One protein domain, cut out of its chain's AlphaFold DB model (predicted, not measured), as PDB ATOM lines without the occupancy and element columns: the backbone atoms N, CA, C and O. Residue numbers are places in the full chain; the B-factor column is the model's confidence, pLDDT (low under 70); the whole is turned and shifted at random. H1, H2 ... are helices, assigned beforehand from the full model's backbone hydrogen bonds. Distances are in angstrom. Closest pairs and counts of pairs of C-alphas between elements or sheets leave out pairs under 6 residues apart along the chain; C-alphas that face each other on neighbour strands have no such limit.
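What this domain is: This is residues 113 to 160 of the 317 residues of the protein "GTPases-Sulfate adenylate transferase subunit 1" of Methanosarcina siciliae T4/M (UniProt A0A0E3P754). One long helix, H1, makes the length of the domain like a handle, and a small loose head sits at its last turns, made of the link 137 to 146 and the short helix H2, which is set steeply to H1. The first half of the handle, residues 113 to 125, sticks out free, and so do residues 142 to 147 of the head, while residues 155 to 160 fold back from H2 toward the side where H1 begins. The printed part has 48 residues with two named helices, H1 then H2, and no named strand, and its class is all helix. The whole is loose, with a radius of gyration of the C-alphas of 12.8 A, and elongated, spanning 39 by 22 by 16 A.

Where its parts are: H1 is residues 113 to 136, 34.6 A from first to last C-alpha, from C-alpha 113 at (56.099, -21.617, -18.000) to C-alpha 136 at (33.805, -1.104, -34.620). H2 is residues 147 to 154, 10.3 A long from first to last C-alpha, and ends with C-alpha 154 at (39.419, -9.101, -44.016).

How they stand to each other: H1 and H2 are close but not clearly touching, with 2 pairs of C-alphas within 8 A. Their closest C-alphas are those of Ala 134 and Leu 153, 6.7 A apart. The two helices run opposite ways at a steep tilt of 62 degrees. Their centres are 20.2 A apart. A short link of 10 residues joins them. In H1 and H2 every O i to N i+4 pair is within hydrogen-bond range.

The domain as a whole: The two C-alphas farthest apart are those of Val 113 and Glu 148, 39.5 A. The printed part has no cut. The mean pLDDT of the printed part is 77.9, and the model's confidence is low, under 70, at residues 154 to 160.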
ATOM      1  N   VAL A 113      57.356 -22.267 -18.421       72.62
ATOM      2  CA  VAL A 113      56.099 -21.617 -18.000       72.62
ATOM      3  C   VAL A 113      56.100 -20.114 -18.285       72.62
ATOM      4  O   VAL A 113      55.063 -19.571 -18.662       72.62
ATOM      5  N   GLU A 114      57.236 -19.435 -18.119       75.50
ATOM      6  CA  GLU A 114      57.329 -17.993 -18.374       75.50
ATOM      7  C   GLU A 114      57.123 -17.667 -19.859       75.50
ATOM      8  O   GLU A 114      56.348 -16.773 -20.195       75.50
ATOM      9  N   GLU A 115      57.765 -18.423 -20.751       72.88
ATOM     10  CA  GLU A 115      57.625 -18.222 -22.194       72.88
ATOM     11  C   GLU A 115      56.214 -18.588 -22.673       72.88
ATOM     12  O   GLU A 115      55.590 -17.832 -23.417       72.88
ATOM     13  N   ASN A 116      55.644 -19.670 -22.137       74.94
ATOM     14  CA  ASN A 116      54.250 -20.045 -22.367       74.94
ATOM     15  C   ASN A 116      53.272 -18.926 -21.980       74.94
ATOM     16  O   ASN A 116      52.320 -18.651 -22.711       74.94
ATOM     17  N   LEU A 117      53.504 -18.253 -20.850       79.94
ATOM     18  CA  LEU A 117      52.666 -17.131 -20.422       79.94
ATOM     19  C   LEU A 117      52.782 -15.936 -21.373       79.94
ATOM     20  O   LEU A 117      51.755 -15.350 -21.713       79.94
ATOM     21  N   LYS A 118      53.988 -15.610 -21.858       80.19
ATOM     22  CA  LYS A 118      54.176 -14.556 -22.872       80.19
ATOM     23  C   LYS A 118      53.412 -14.878 -24.152       80.19
ATOM     24  O   LYS A 118      52.790 -13.996 -24.740       80.19
ATOM     25  N   GLU A 119      53.430 -16.135 -24.581       75.62
ATOM     26  CA  GLU A 119      52.692 -16.573 -25.763       75.62
ATOM     27  C   GLU A 119      51.174 -16.534 -25.574       75.62
ATOM     28  O   GLU A 119      50.452 -16.085 -26.471       75.62
ATOM     29  N   TRP A 120      50.680 -16.917 -24.396       78.94
ATOM     30  CA  TRP A 120      49.270 -16.753 -24.048       78.94
ATOM     31  C   TRP A 120      48.853 -15.275 -24.080       78.94
ATOM     32  O   TRP A 120      47.820 -14.940 -24.656       78.94
ATOM     33  N   GLU A 121      49.656 -14.374 -23.506       82.62
ATOM     34  CA  GLU A 121      49.376 -12.933 -23.505       82.62
ATOM     35  C   GLU A 121      49.347 -12.339 -24.919       82.62
ATOM     36  O   GLU A 121      48.448 -11.556 -25.228       82.62
ATOM     37  N   LYS A 122      50.268 -12.743 -25.805       78.62
ATOM     38  CA  LYS A 122      50.240 -12.344 -27.224       78.62
ATOM     39  C   LYS A 122      48.954 -12.810 -27.911       78.62
ATOM     40  O   LYS A 122      48.343 -12.035 -28.647       78.62
ATOM     41  N   SER A 123      48.527 -14.050 -27.654       76.62
ATOM     42  CA  SER A 123      47.271 -14.584 -28.191       76.62
ATOM     43  C   SER A 123      46.058 -13.804 -27.679       76.62
ATOM     44  O   SER A 123      45.205 -13.418 -28.471       76.62
ATOM     45  N   ASP A 124      45.992 -13.533 -26.374       81.94
ATOM     46  CA  ASP A 124      44.893 -12.793 -25.740       81.94
ATOM     47  C   ASP A 124      44.799 -11.345 -26.258       81.94
ATOM     48  O   ASP A 124      43.710 -10.843 -26.539       81.94
ATOM     49  N   GLN A 125      45.941 -10.680 -26.461       83.12
ATOM     50  CA  GLN A 125      45.995  -9.345 -27.064       83.12
ATOM     51  C   GLN A 125      45.500  -9.339 -28.514       83.12
ATOM     52  O   GLN A 125      44.749  -8.439 -28.898       83.12
ATOM     53  N   LEU A 126      45.884 -10.340 -29.315       78.56
ATOM     54  CA  LEU A 126      45.399 -10.482 -30.688       78.56
ATOM     55  C   LEU A 126      43.880 -10.690 -30.716       78.56
ATOM     56  O   LEU A 126      43.189 -10.002 -31.467       78.56
ATOM     57  N   THR A 127      43.351 -11.576 -29.867       79.94
ATOM     58  CA  THR A 127      41.905 -11.810 -29.751       79.94
ATOM     59  C   THR A 127      41.165 -10.517 -29.414       79.94
ATOM     60  O   THR A 127      40.260 -10.136 -30.152       79.94
ATOM     61  N   LYS A 128      41.600  -9.779 -28.386       84.88
ATOM     62  CA  LYS A 128      40.992  -8.490 -28.005       84.88
ATOM     63  C   LYS A 128      41.019  -7.461 -29.136       84.88
ATOM     64  O   LYS A 128      40.050  -6.728 -29.326       84.88
ATOM     65  N   SER A 129      42.110  -7.411 -29.899       82.19
ATOM     66  CA  SER A 129      42.234  -6.530 -31.066       82.19
ATOM     67  C   SER A 129      41.204  -6.873 -32.151       82.19
ATOM     68  O   SER A 129      40.532  -5.984 -32.680       82.19
ATOM     69  N   ILE A 130      41.010  -8.166 -32.435       79.25
ATOM     70  CA  ILE A 130      40.012  -8.651 -33.400       79.25
ATOM     71  C   ILE A 130      38.587  -8.368 -32.905       79.25
ATOM     72  O   ILE A 130      37.762  -7.884 -33.677       79.25
ATOM     73  N   GLU A 131      38.296  -8.617 -31.626       84.56
ATOM     74  CA  GLU A 131      36.990  -8.324 -31.020       84.56
ATOM     75  C   GLU A 131      36.642  -6.835 -31.126       84.56
ATOM     76  O   GLU A 131      35.527  -6.472 -31.513       84.56
ATOM     77  N   GLN A 132      37.610  -5.960 -30.844       85.69
ATOM     78  CA  GLN A 132      37.434  -4.518 -30.965       85.69
ATOM     79  C   GLN A 132      37.214  -4.090 -32.424       85.69
ATOM     80  O   GLN A 132      36.326  -3.280 -32.698       85.69
ATOM     81  N   ALA A 133      37.978  -4.643 -33.371       82.81
ATOM     82  CA  ALA A 133      37.800  -4.374 -34.798       82.81
ATOM     83  C   ALA A 133      36.415  -4.828 -35.298       82.81
ATOM     84  O   ALA A 133      35.744  -4.093 -36.026       82.81
ATOM     85  N   ALA A 134      35.949  -5.998 -34.853       84.56
ATOM     86  CA  ALA A 134      34.619  -6.508 -35.161       84.56
ATOM     87  C   ALA A 134      33.513  -5.601 -34.611       84.56
ATOM     88  O   ALA A 134      32.614  -5.210 -35.361       84.56
ATOM     89  N   ALA A 135      33.616  -5.188 -33.345       86.38
ATOM     90  CA  ALA A 135      32.665  -4.270 -32.724       86.38
ATOM     91  C   ALA A 135      32.589  -2.926 -33.471       86.38
ATOM     92  O   ALA A 135      31.493  -2.450 -33.771       86.38
ATOM     93  N   ASN A 136      33.736  -2.354 -33.853       86.31
ATOM     94  CA  ASN A 136      33.805  -1.104 -34.620       86.31
ATOM     95  C   ASN A 136      33.121  -1.202 -35.996       86.31
ATOM     96  O   ASN A 136      32.629  -0.201 -36.513       86.31
ATOM     97  N   LYS A 137      33.070  -2.402 -36.584       85.12
ATOM     98  CA  LYS A 137      32.427  -2.680 -37.878       85.12
ATOM     99  C   LYS A 137      30.986  -3.179 -37.752       85.12
ATOM    100  O   LYS A 137      30.381  -3.563 -38.753       85.12
ATOM    101  N   GLY A 138      30.430  -3.183 -36.539       85.62
ATOM    102  CA  GLY A 138      29.083  -3.681 -36.271       85.62
ATOM    103  C   GLY A 138      28.934  -5.192 -36.479       85.62
ATOM    104  O   GLY A 138      27.819  -5.668 -36.682       85.62
ATOM    105  N   VAL A 139      30.036  -5.950 -36.450       85.69
ATOM    106  CA  VAL A 139      30.020  -7.413 -36.538       85.69
ATOM    107  C   VAL A 139      29.794  -7.985 -35.140       85.69
ATOM    108  O   VAL A 139      30.591  -7.774 -34.226       85.69
ATOM    109  N   ASN A 140      28.699  -8.725 -34.964       84.19
ATOM    110  CA  ASN A 140      28.397  -9.394 -33.702       84.19
ATOM    111  C   ASN A 140      29.178 -10.712 -33.586       84.19
ATOM    112  O   ASN A 140      28.780 -11.720 -34.163       84.19
ATOM    113  N   ILE A 141      30.246 -10.710 -32.787       80.00
ATOM    114  CA  ILE A 141      31.093 -11.887 -32.527       80.00
ATOM    115  C   ILE A 141      30.384 -13.019 -31.762       80.00
ATOM    116  O   ILE A 141      30.870 -14.143 -31.750       80.00
ATOM    117  N   ASN A 142      29.232 -12.744 -31.140       83.88
ATOM    118  CA  ASN A 142      28.429 -13.752 -30.437       83.88
ATOM    119  C   ASN A 142      27.406 -14.446 -31.355       83.88
ATOM    120  O   ASN A 142      26.622 -15.272 -30.892       83.88
ATOM    121  N   ALA A 143      27.360 -14.074 -32.636       84.12
ATOM    122  CA  ALA A 143      26.511 -14.694 -33.643       84.12
ATOM    123  C   ALA A 143      27.355 -15.512 -34.630       84.12
ATOM    124  O   ALA A 143      28.574 -15.363 -34.706       84.12
ATOM    125  N   ALA A 144      26.697 -16.371 -35.411       80.62
ATOM    126  CA  ALA A 144      27.364 -17.087 -36.490       80.62
ATOM    127  C   ALA A 144      28.000 -16.098 -37.484       80.62
ATOM    128  O   ALA A 144      27.371 -15.122 -37.906       80.62
ATOM    129  N   VAL A 145      29.253 -16.360 -37.854       79.62
ATOM    130  CA  VAL A 145      29.993 -15.559 -38.832       79.62
ATOM    131  C   VAL A 145      29.410 -15.808 -40.227       79.62
ATOM    132  O   VAL A 145      29.227 -16.954 -40.628       79.62
ATOM    133  N   THR A 146      29.115 -14.737 -40.966       83.06
ATOM    134  CA  THR A 146      28.677 -14.782 -42.371       83.06
ATOM    135  C   THR A 146      29.831 -14.421 -43.308       83.06
ATOM    136  O   THR A 146      30.812 -13.815 -42.877       83.06
ATOM    137  N   GLU A 147      29.710 -14.730 -44.600       82.38
ATOM    138  CA  GLU A 147      30.679 -14.282 -45.619       82.38
ATOM    139  C   GLU A 147      30.843 -12.756 -45.612       82.38
ATOM    140  O   GLU A 147      31.962 -12.255 -45.614       82.38
ATOM    141  N   GLU A 148      29.742 -12.012 -45.463       82.56
ATOM    142  CA  GLU A 148      29.766 -10.551 -45.319       82.56
ATOM    143  C   GLU A 148      30.581 -10.103 -44.089       82.56
ATOM    144  O   GLU A 148      31.319  -9.117 -44.148       82.56
ATOM    145  N   ASN A 149      30.484 -10.826 -42.965       80.69
ATOM    146  CA  ASN A 149      31.297 -10.543 -41.780       80.69
ATOM    147  C   ASN A 149      32.788 -10.790 -42.058       80.69
ATOM    148  O   ASN A 149      33.621  -9.993 -41.624       80.69
ATOM    149  N   ILE A 150      33.125 -11.856 -42.794       77.50
ATOM    150  CA  ILE A 150      34.507 -12.168 -43.192       77.50
ATOM    151  C   ILE A 150      35.050 -11.065 -44.099       77.50
ATOM    152  O   ILE A 150      36.133 -10.551 -43.831       77.50
ATOM    153  N   GLU A 151      34.297 -10.645 -45.116       79.19
ATOM    154  CA  GLU A 151      34.702  -9.564 -46.020       79.19
ATOM    155  C   GLU A 151      34.957  -8.263 -45.254       79.19
ATOM    156  O   GLU A 151      36.031  -7.668 -45.384       79.19
ATOM    157  N   LYS A 152      34.023  -7.868 -44.376       79.62
ATOM    158  CA  LYS A 152      34.165  -6.677 -43.526       79.62
ATOM    159  C   LYS A 152      35.439  -6.714 -42.695       79.62
ATOM    160  O   LYS A 152      36.109  -5.689 -42.587       79.62
ATOM    161  N   LEU A 153      35.775  -7.857 -42.101       75.50
ATOM    162  CA  LEU A 153      36.954  -8.005 -41.246       75.50
ATOM    163  C   LEU A 153      38.252  -8.096 -42.057       75.50
ATOM    164  O   LEU A 153      39.215  -7.415 -41.715       75.50
ATOM    165  N   SER A 154      38.248  -8.843 -43.163       67.31
ATOM    166  CA  SER A 154      39.419  -9.101 -44.016       67.31
ATOM    167  C   SER A 154      40.034  -7.850 -44.654       67.31
ATOM    168  O   SER A 154      41.207  -7.859 -45.023       67.31
ATOM    169  N   ALA A 155      39.259  -6.768 -44.769       63.84
ATOM    170  CA  ALA A 155      39.720  -5.489 -45.301       63.84
ATOM    171  C   ALA A 155      40.618  -4.689 -44.330       63.84
ATOM    172  O   ALA A 155      41.226  -3.707 -44.756       63.84
ATOM    173  N   ASP A 156      40.719  -5.075 -43.048       59.28
ATOM    174  CA  ASP A 156      41.616  -4.414 -42.089       59.28
ATOM    175  C   ASP A 156      42.994  -5.073 -42.017       59.28
ATOM    176  O   ASP A 156      43.135  -6.294 -41.980       59.28
ATOM    177  N   ALA A 157      44.015  -4.236 -41.811       54.69
ATOM    178  CA  ALA A 157      45.367  -4.658 -41.435       54.69
ATOM    179  C   ALA A 157      45.444  -5.390 -40.071       54.69
ATOM    180  O   ALA A 157      46.511  -5.873 -39.701       54.69
ATOM    181  N   VAL A 158      44.336  -5.453 -39.318       56.59
ATOM    182  CA  VAL A 158      44.230  -6.139 -38.018       56.59
ATOM    183  C   VAL A 158      44.151  -7.656 -38.187       56.59
ATOM    184  O   VAL A 158      44.672  -8.384 -37.347       56.59
ATOM    185  N   THR A 159      43.560  -8.147 -39.280       57.72
ATOM    186  CA  THR A 159      43.660  -9.558 -39.673       57.72
ATOM    187  C   THR A 159      44.934  -9.738 -40.490       57.72
ATOM    188  O   THR A 159      44.985  -9.270 -41.632       57.72
ATOM    189  N   PRO A 160      45.983 -10.386 -39.952       61.12
ATOM    190  CA  PRO A 160      47.198 -10.574 -40.717       61.12
ATOM    191  C   PRO A 160      46.865 -11.441 -41.929       61.12
ATOM    192  O   PRO A 160      46.300 -12.528 -41.785       61.12
TER     193      PRO A 160